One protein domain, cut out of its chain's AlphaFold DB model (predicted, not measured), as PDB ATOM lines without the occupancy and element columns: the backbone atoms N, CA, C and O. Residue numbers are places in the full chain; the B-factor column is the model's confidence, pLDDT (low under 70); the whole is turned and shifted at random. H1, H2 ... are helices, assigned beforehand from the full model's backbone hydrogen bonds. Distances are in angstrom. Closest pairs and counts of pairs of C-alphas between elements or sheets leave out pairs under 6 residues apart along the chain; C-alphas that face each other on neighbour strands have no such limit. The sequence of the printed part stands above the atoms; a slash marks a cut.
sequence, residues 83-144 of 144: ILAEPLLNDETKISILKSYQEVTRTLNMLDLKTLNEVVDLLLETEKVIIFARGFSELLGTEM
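What this domain is: This is residues 83 to 144 of the 144 residues of the protein "HTH rpiR-type domain-containing protein" of Streptococcus parauberis (UniProt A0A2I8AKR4). The chain makes a wide, open hook: the long helix H1 is one arm, H2 turns off from its far end at a corner, and a long link folds back to the short helix H3, which lies across the open gap from H1. The three helices make no bundle and have no common core. The printed part has 62 residues with three named helices in the order H1, H2, H3 and no named strand, and its class is all helix. It is extended and flat, with a radius of gyration of the C-alphas of 17.7 A and spans of 53 by 29 by 14 A.

Where its parts are: Start at Ile 83, the first printed residue, and go on to C-alpha 91 at (165.557, 152.001, 253.383), where H1 begins. H1 holds residues 91 to 110 and runs 28.4 A from first to last C-alpha. Find C-alpha 113 at (160.984, 174.600, 225.501); from there H2, residues 113 to 125, runs 18.6 A. H3, residues 137 to 143, is 10.2 A long and ends at C-alpha 143 at (165.423, 183.557, 245.554).

How they stand to each other: H1 and H2 follow each other over a tight link of 2 residues, yet they are apart, with no C-alpha of the one within 8 A of the other. H2 and H3 are apart, and so are H1 and H3. Look at residues 99 to 128, of which 99 to 110 belong to H1 and 113 to 125 to H2: this stretch stands free. In H1 and H2 every O i to N i+4 pair is within hydrogen-bond range; in H3 it is 2 of 3.

The domain as a whole: The two C-alphas farthest apart are those of Pro 87 and Glu 127, at 52.8 A. The link from H2 to H3 is long, with 11 residues. The printed part has no cut and ends at Met 144, the chain's last residue. The mean pLDDT of the printed part is 87.3, and no printed residue is under 70.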
ATOM      1  N   ILE A  83     174.937 156.461 245.041       78.38
ATOM      2  CA  ILE A  83     174.564 156.699 246.436       78.38
ATOM      3  C   ILE A  83     173.647 155.601 246.996       78.38
ATOM      4  O   ILE A  83     173.763 155.262 248.162       78.38
ATOM      5  N   LEU A  84     172.777 154.985 246.191       78.38
ATOM      6  CA  LEU A  84     171.845 153.943 246.635       78.38
ATOM      7  C   LEU A  84     172.536 152.620 246.993       78.38
ATOM      8  O   LEU A  84     171.952 151.814 247.724       78.38
ATOM      9  N   ALA A  85     173.772 152.415 246.526       77.50
ATOM     10  CA  ALA A  85     174.606 151.271 246.884       77.50
ATOM     11  C   ALA A  85     175.304 151.436 248.250       77.50
ATOM     12  O   ALA A  85     175.903 150.478 248.740       77.50
ATOM     13  N   GLU A  86     175.213 152.610 248.891       83.38
ATOM     14  CA  GLU A  86     175.858 152.865 250.181       83.38
ATOM     15  C   GLU A  86     175.278 151.977 251.302       83.38
ATOM     16  O   GLU A  86     174.083 152.070 251.617       83.38
ATOM     17  N   PRO A  87     176.105 151.148 251.973       76.06
ATOM     18  CA  PRO A  87     175.642 150.222 253.012       76.06
ATOM     19  C   PRO A  87     175.059 150.917 254.246       76.06
ATOM     20  O   PRO A  87     174.288 150.316 254.989       76.06
ATOM     21  N   LEU A  88     175.452 152.171 254.482       83.44
ATOM     22  CA  LEU A  88     175.016 152.970 255.628       83.44
ATOM     23  C   LEU A  88     173.639 153.615 255.422       83.44
ATOM     24  O   LEU A  88     173.066 154.141 256.377       83.44
ATOM     25  N   LEU A  89     173.094 153.591 254.203       83.12
ATOM     26  CA  LEU A  89     171.766 154.126 253.941       83.12
ATOM     27  C   LEU A  89     170.681 153.159 254.401       83.12
ATOM     28  O   LEU A  89     170.604 152.016 253.946       83.12
ATOM     29  N   ASN A  90     169.783 153.667 255.239       87.31
ATOM     30  CA  ASN A  90     168.549 152.968 255.572       87.31
ATOM     31  C   ASN A  90     167.526 153.049 254.423       87.31
ATOM     32  O   ASN A  90     167.601 153.915 253.544       87.31
ATOM     33  N   ASP A  91     166.548 152.145 254.453       75.88
ATOM     34  CA  ASP A  91     165.557 152.001 253.383       75.88
ATOM     35  C   ASP A  91     164.670 153.247 253.215       75.88
ATOM     36  O   ASP A  91     164.355 153.634 252.090       75.88
ATOM     37  N   GLU A  92     164.316 153.939 254.303       75.44
ATOM     38  CA  GLU A  92     163.511 155.171 254.249       75.44
ATOM     39  C   GLU A  92     164.235 156.309 253.513       75.44
ATOM     40  O   GLU A  92     163.637 157.040 252.713       75.44
ATOM     41  N   THR A  93     165.544 156.436 253.737       79.31
ATOM     42  CA  THR A  93     166.386 157.435 253.071       79.31
ATOM     43  C   THR A  93     166.549 157.090 251.596       79.31
ATOM     44  O   THR A  93     166.400 157.971 250.751       79.31
ATOM     45  N   LYS A  94     166.757 155.808 251.259       75.12
ATOM     46  CA  LYS A  94     166.798 155.343 249.861       75.12
ATOM     47  C   LYS A  94     165.508 155.683 249.117       75.12
ATOM     48  O   LYS A  94     165.565 156.224 248.017       75.12
ATOM     49  N   ILE A  95     164.351 155.437 249.736       74.56
ATOM     50  CA  ILE A  95     163.042 155.784 249.162       74.56
ATOM     51  C   ILE A  95     162.927 157.294 248.930       74.56
ATOM     52  O   ILE A  95     162.424 157.715 247.892       74.56
ATOM     53  N   SER A  96     163.384 158.113 249.877       76.56
ATOM     54  CA  SER A  96     163.313 159.574 249.763       76.56
ATOM     55  C   SER A  96     164.214 160.113 248.646       76.56
ATOM     56  O   SER A  96     163.773 160.953 247.865       76.56
ATOM     57  N   ILE A  97     165.433 159.580 248.513       82.44
ATOM     58  CA  ILE A  97     166.362 159.919 247.422       82.44
ATOM     59  C   ILE A  97     165.751 159.546 246.069       82.44
ATOM     60  O   ILE A  97     165.717 160.376 245.164       82.44
ATOM     61  N   LEU A  98     165.218 158.326 245.944       76.25
ATOM     62  CA  LEU A  98     164.570 157.866 244.714       76.25
ATOM     63  C   LEU A  98     163.374 158.741 244.333       76.25
ATOM     64  O   LEU A  98     163.247 159.131 243.176       76.25
ATOM     65  N   LYS A  99     162.522 159.097 245.300       73.88
ATOM     66  CA  LYS A  99     161.392 160.006 245.063       73.88
ATOM     67  C   LYS A  99     161.856 161.379 244.594       73.88
ATOM     68  O   LYS A  99     161.315 161.895 243.624       73.88
ATOM     69  N   SER A 100     162.874 161.946 245.235       82.50
ATOM     70  CA  SER A 100     163.415 163.246 244.835       82.50
ATOM     71  C   SER A 100     163.990 163.203 243.415       82.50
ATOM     72  O   SER A 100     163.688 164.070 242.598       82.50
ATOM     73  N   TYR A 101     164.732 162.146 243.074       81.69
ATOM     74  CA  TYR A 101     165.242 161.932 241.720       81.69
ATOM     75  C   TYR A 101     164.118 161.837 240.676       81.69
ATOM     76  O   TYR A 101     164.198 162.451 239.607       81.69
ATOM     77  N   GLN A 102     163.039 161.121 241.000       75.12
ATOM     78  CA  GLN A 102     161.851 161.021 240.150       75.12
ATOM     79  C   GLN A 102     161.160 162.370 239.967       75.12
ATOM     80  O   GLN A 102     160.770 162.705 238.852       75.12
ATOM     81  N   GLU A 103     160.999 163.148 241.036       77.81
ATOM     82  CA  GLU A 103     160.374 164.473 240.984       77.81
ATOM     83  C   GLU A 103     161.168 165.431 240.091       77.81
ATOM     84  O   GLU A 103     160.579 166.113 239.246       77.81
ATOM     85  N   VAL A 104     162.500 165.426 240.203       85.62
ATOM     86  CA  VAL A 104     163.387 166.213 239.334       85.62
ATOM     87  C   VAL A 104     163.269 165.755 237.881       85.62
ATOM     88  O   VAL A 104     162.975 166.568 237.006       85.62
ATOM     89  N   THR A 105     163.420 164.455 237.619       79.06
ATOM     90  CA  THR A 105     163.343 163.888 236.261       79.06
ATOM     91  C   THR A 105     161.991 164.172 235.610       79.06
ATOM     92  O   THR A 105     161.912 164.591 234.457       79.06
ATOM     93  N   ARG A 106     160.901 164.017 236.367       76.62
ATOM     94  CA  ARG A 106     159.550 164.343 235.912       76.62
ATOM     95  C   ARG A 106     159.415 165.824 235.576       76.62
ATOM     96  O   ARG A 106     158.817 166.142 234.554       76.62
ATOM     97  N   THR A 107     159.945 166.713 236.413       79.62
ATOM     98  CA  THR A 107     159.908 168.159 236.162       79.62
ATOM     99  C   THR A 107     160.615 168.492 234.855       79.62
ATOM    100  O   THR A 107     160.017 169.156 234.016       79.62
ATOM    101  N   LEU A 108     161.820 167.954 234.637       80.75
ATOM    102  CA  LEU A 108     162.577 168.140 233.394       80.75
ATOM    103  C   LEU A 108     161.794 167.669 232.162       80.75
ATOM    104  O   LEU A 108     161.711 168.396 231.179       80.75
ATOM    105  N   ASN A 109     161.162 166.496 232.236       76.12
ATOM    106  CA  ASN A 109     160.381 165.940 231.128       76.12
ATOM    107  C   ASN A 109     159.077 166.706 230.838       76.12
ATOM    108  O   ASN A 109     158.523 166.570 229.752       76.12
ATOM    109  N   MET A 110     158.563 167.482 231.798       80.94
ATOM    110  CA  MET A 110     157.376 168.328 231.615       80.94
ATOM    111  C   MET A 110     157.711 169.733 231.095       80.94
ATOM    112  O   MET A 110     156.787 170.479 230.771       80.94
ATOM    113  N   LEU A 111     158.992 170.119 231.034       85.81
ATOM    114  CA  LEU A 111     159.385 171.423 230.505       85.81
ATOM    115  C   LEU A 111     159.062 171.504 229.010       85.81
ATOM    116  O   LEU A 111     159.570 170.727 228.204       85.81
ATOM    117  N   ASP A 112     158.255 172.493 228.634       91.69
ATOM    118  CA  ASP A 112     158.049 172.863 227.239       91.69
ATOM    119  C   ASP A 112     159.027 173.973 226.850       91.69
ATOM    120  O   ASP A 112     158.917 175.110 227.315       91.69
ATOM    121  N   LEU A 113     159.975 173.649 225.969       92.56
ATOM    122  CA  LEU A 113     160.984 174.600 225.501       92.56
ATOM    123  C   LEU A 113     160.371 175.791 224.764       92.56
ATOM    124  O   LEU A 113     160.949 176.877 224.785       92.56
ATOM    125  N   LYS A 114     159.212 175.616 224.121       94.50
ATOM    126  CA  LYS A 114     158.540 176.724 223.445       94.50
ATOM    127  C   LYS A 114     158.044 177.744 224.469       94.50
ATOM    128  O   LYS A 114     158.450 178.900 224.404       94.50
ATOM    129  N   THR A 115     157.245 177.295 225.437       95.88
ATOM    130  CA  THR A 115     156.770 178.137 226.545       95.88
ATOM    131  C   THR A 115     157.937 178.758 227.315       95.88
ATOM    132  O   THR A 115     157.884 179.932 227.663       95.88
ATOM    133  N   LEU A 116     159.016 178.004 227.556       95.31
ATOM    134  CA  LEU A 116     160.194 178.521 228.250       95.31
ATOM    135  C   LEU A 116     160.827 179.706 227.507       95.31
ATOM    136  O   LEU A 116     161.101 180.726 228.132       95.31
ATOM    137  N   ASN A 117     161.027 179.592 226.191       96.50
ATOM    138  CA  ASN A 117     161.585 180.685 225.390       96.50
ATOM    139  C   ASN A 117     160.657 181.909 225.372       96.50
ATOM    140  O   ASN A 117     161.128 183.023 225.570       96.50
ATOM    141  N   GLU A 118     159.343 181.704 225.232       97.12
ATOM    142  CA  GLU A 118     158.358 182.795 225.299       97.12
ATOM    143  C   GLU A 118     158.414 183.531 226.652       97.12
ATOM    144  O   GLU A 118     158.365 184.759 226.702       97.12
ATOM    145  N   VAL A 119     158.563 182.798 227.762       96.12
ATOM    146  CA  VAL A 119     158.713 183.390 229.102       96.12
ATOM    147  C   VAL A 119     160.021 184.170 229.227       96.12
ATOM    148  O   VAL A 119     160.015 185.255 229.805       96.12
ATOM    149  N   VAL A 120     161.132 183.654 228.694       96.75
ATOM    150  CA  VAL A 120     162.423 184.361 228.708       96.75
ATOM    151  C   VAL A 120     162.319 185.697 227.973       96.75
ATOM    152  O   VAL A 120     162.729 186.714 228.529       96.75
ATOM    153  N   ASP A 121     161.721 185.717 226.784       96.62
ATOM    154  CA  ASP A 121     161.539 186.951 226.010       96.62
ATOM    155  C   ASP A 121     160.681 187.968 226.781       96.62
ATOM    156  O   ASP A 121     161.068 189.129 226.934       96.62
ATOM    157  N   LEU A 122     159.567 187.520 227.374       96.31
ATOM    158  CA  LEU A 122     158.712 188.370 228.211       96.31
ATOM    159  C   LEU A 122     159.459 188.948 229.419       96.31
ATOM    160  O   LEU A 122     159.254 190.112 229.765       96.31
ATOM    161  N   LEU A 123     160.316 188.156 230.070       95.88
ATOM    162  CA  LEU A 123     161.108 188.609 231.215       95.88
ATOM    163  C   LEU A 123     162.157 189.653 230.814       95.88
ATOM    164  O   LEU A 123     162.406 190.571 231.593       95.88
ATOM    165  N   LEU A 124     162.747 189.544 229.621       95.88
ATOM    166  CA  LEU A 124     163.739 190.501 229.118       95.88
ATOM    167  C   LEU A 124     163.125 191.857 228.744       95.88
ATOM    168  O   LEU A 124     163.783 192.885 228.890       95.88
ATOM    169  N   GLU A 125     161.880 191.871 228.266       95.94
ATOM    170  CA  GLU A 125     161.180 193.095 227.850       95.94
ATOM    171  C   GLU A 125     160.406 193.781 228.988       95.94
ATOM    172  O   GLU A 125     160.006 194.942 228.873       95.94
ATOM    173  N   THR A 126     160.178 193.078 230.096       96.44
ATOM    174  CA  THR A 126     159.345 193.560 231.198       96.44
ATOM    175  C   THR A 126     160.100 194.526 232.117       96.44
ATOM    176  O   THR A 126     161.172 194.223 232.628       96.44
ATOM    177  N   GLU A 127     159.486 195.672 232.426       96.56
ATOM    178  CA  GLU A 127     160.048 196.664 233.360       96.56
ATOM    179  C   GLU A 127     159.960 196.217 234.832       96.56
ATOM    180  O   GLU A 127     160.763 196.625 235.672       96.56
ATOM    181  N   LYS A 128     158.968 195.383 235.174       95.38
ATOM    182  CA  LYS A 128     158.721 194.952 236.553       95.38
ATOM    183  C   LYS A 128     158.101 193.560 236.644       95.38
ATOM    184  O   LYS A 128     157.006 193.332 236.139       95.38
ATOM    185  N   VAL A 129     158.740 192.684 237.416       94.31
ATOM    186  CA  VAL A 129     158.213 191.368 237.808       94.31
ATOM    187  C   VAL A 129     157.707 191.436 239.251       94.31
ATOM    188  O   VAL A 129     158.338 192.050 240.111       94.31
ATOM    189  N   ILE A 130     156.537 190.850 239.524       94.44
ATOM    190  CA  ILE A 130     155.959 190.766 240.872       94.44
ATOM    191  C   ILE A 130     155.700 189.298 241.190       94.44
ATOM    192  O   ILE A 130     154.925 188.641 240.498       94.44
ATOM    193  N   ILE A 131     156.316 188.810 242.264       94.44
ATOM    194  CA  ILE A 131     156.173 187.432 242.732       94.44
ATOM    195  C   ILE A 131     155.276 187.428 243.967       94.44
ATOM    196  O   ILE A 131     155.525 188.138 244.941       94.44
ATOM    197  N   PHE A 132     154.217 186.621 243.923       95.31
ATOM    198  CA  PHE A 132     153.340 186.386 245.065       95.31
ATOM    199  C   PHE A 132     153.639 185.008 245.644       95.31
ATOM    200  O   PHE A 132     153.446 183.994 244.978       95.31
ATOM    201  N   ALA A 133     154.075 184.976 246.899       96.00
ATOM    202  CA  ALA A 133     154.369 183.746 247.612       96.00
ATOM    203  C   ALA A 133     153.845 183.820 249.050       96.00
ATOM    204  O   ALA A 133     153.757 184.902 249.633       96.00
ATOM    205  N   ARG A 134     153.462 182.667 249.610       95.75
ATOM    206  CA  ARG A 134     153.020 182.531 251.003       95.75
ATOM    207  C   ARG A 134     153.473 181.195 251.589       95.75
ATOM    208  O   ARG A 134     153.461 180.179 250.894       95.75
ATOM    209  N   GLY A 135     153.788 181.169 252.881       93.69
ATOM    210  CA  GLY A 135     154.159 179.940 253.587       93.69
ATOM    211  C   GLY A 135     155.506 179.408 253.103       93.69
ATOM    212  O   GLY A 135     156.427 180.185 252.891       93.69
ATOM    213  N   PHE A 136     155.635 178.095 252.887       90.19
ATOM    214  CA  PHE A 136     156.907 177.506 252.433       90.19
ATOM    215  C   PHE A 136     157.399 178.057 251.085       90.19
ATOM    216  O   PHE A 136     158.602 178.084 250.844       90.19
ATOM    217  N   SER A 137     156.497 178.548 250.231       94.00
ATOM    218  CA  SER A 137     156.863 179.163 248.953       94.00
ATOM    219  C   SER A 137     157.504 180.545 249.100       94.00
ATOM    220  O   SER A 137     158.094 181.012 248.134       94.00
ATOM    221  N   GLU A 138     157.405 181.207 250.261       95.38
ATOM    222  CA  GLU A 138     158.053 182.513 250.486       95.38
ATOM    223  C   GLU A 138     159.567 182.419 250.314       95.38
ATOM    224  O   GLU A 138     160.149 183.290 249.679       95.38
ATOM    225  N   LEU A 139     160.180 181.331 250.797       93.06
ATOM    226  CA  LEU A 139     161.622 181.098 250.670       93.06
ATOM    227  C   LEU A 139     162.056 181.049 249.200       93.06
ATOM    228  O   LEU A 139     163.007 181.714 248.808       93.06
ATOM    229  N   LEU A 140     161.306 180.324 248.370       92.56
ATOM    230  CA  LEU A 140     161.582 180.245 246.935       92.56
ATOM    231  C   LEU A 140     161.321 181.584 246.242       92.56
ATOM    232  O   LEU A 140     162.100 182.007 245.399       92.56
ATOM    233  N   GLY A 141     160.246 182.276 246.626       92.19
ATOM    234  CA  GLY A 141     159.916 183.586 246.073       92.19
ATOM    235  C   GLY A 141     160.967 184.657 246.367       92.19
ATOM    236  O   GLY A 141     161.075 185.597 245.593       92.19
ATOM    237  N   THR A 142     161.744 184.527 247.449       90.44
ATOM    238  CA  THR A 142     162.869 185.436 247.742       90.44
ATOM    239  C   THR A 142     164.136 185.149 246.939       90.44
ATOM    240  O   THR A 142     165.001 186.018 246.868       90.44
ATOM    241  N   GLU A 143     164.268 183.952 246.371       89.94
ATOM    242  CA  GLU A 143     165.423 183.557 245.554       89.94
ATOM    243  C   GLU A 143     165.243 183.877 244.061       89.94
ATOM    244  O   GLU A 143     166.216 183.812 243.309       89.94
ATOM    245  N   MET A 144     164.017 184.203 243.639       86.94
ATOM    246  CA  MET A 144     163.654 184.531 242.255       86.94
ATOM    247  C   MET A 144     163.695 186.029 241.977       86.94
ATOM    248  O   MET A 144     164.153 186.385 240.869       86.94
TER     249      MET A 144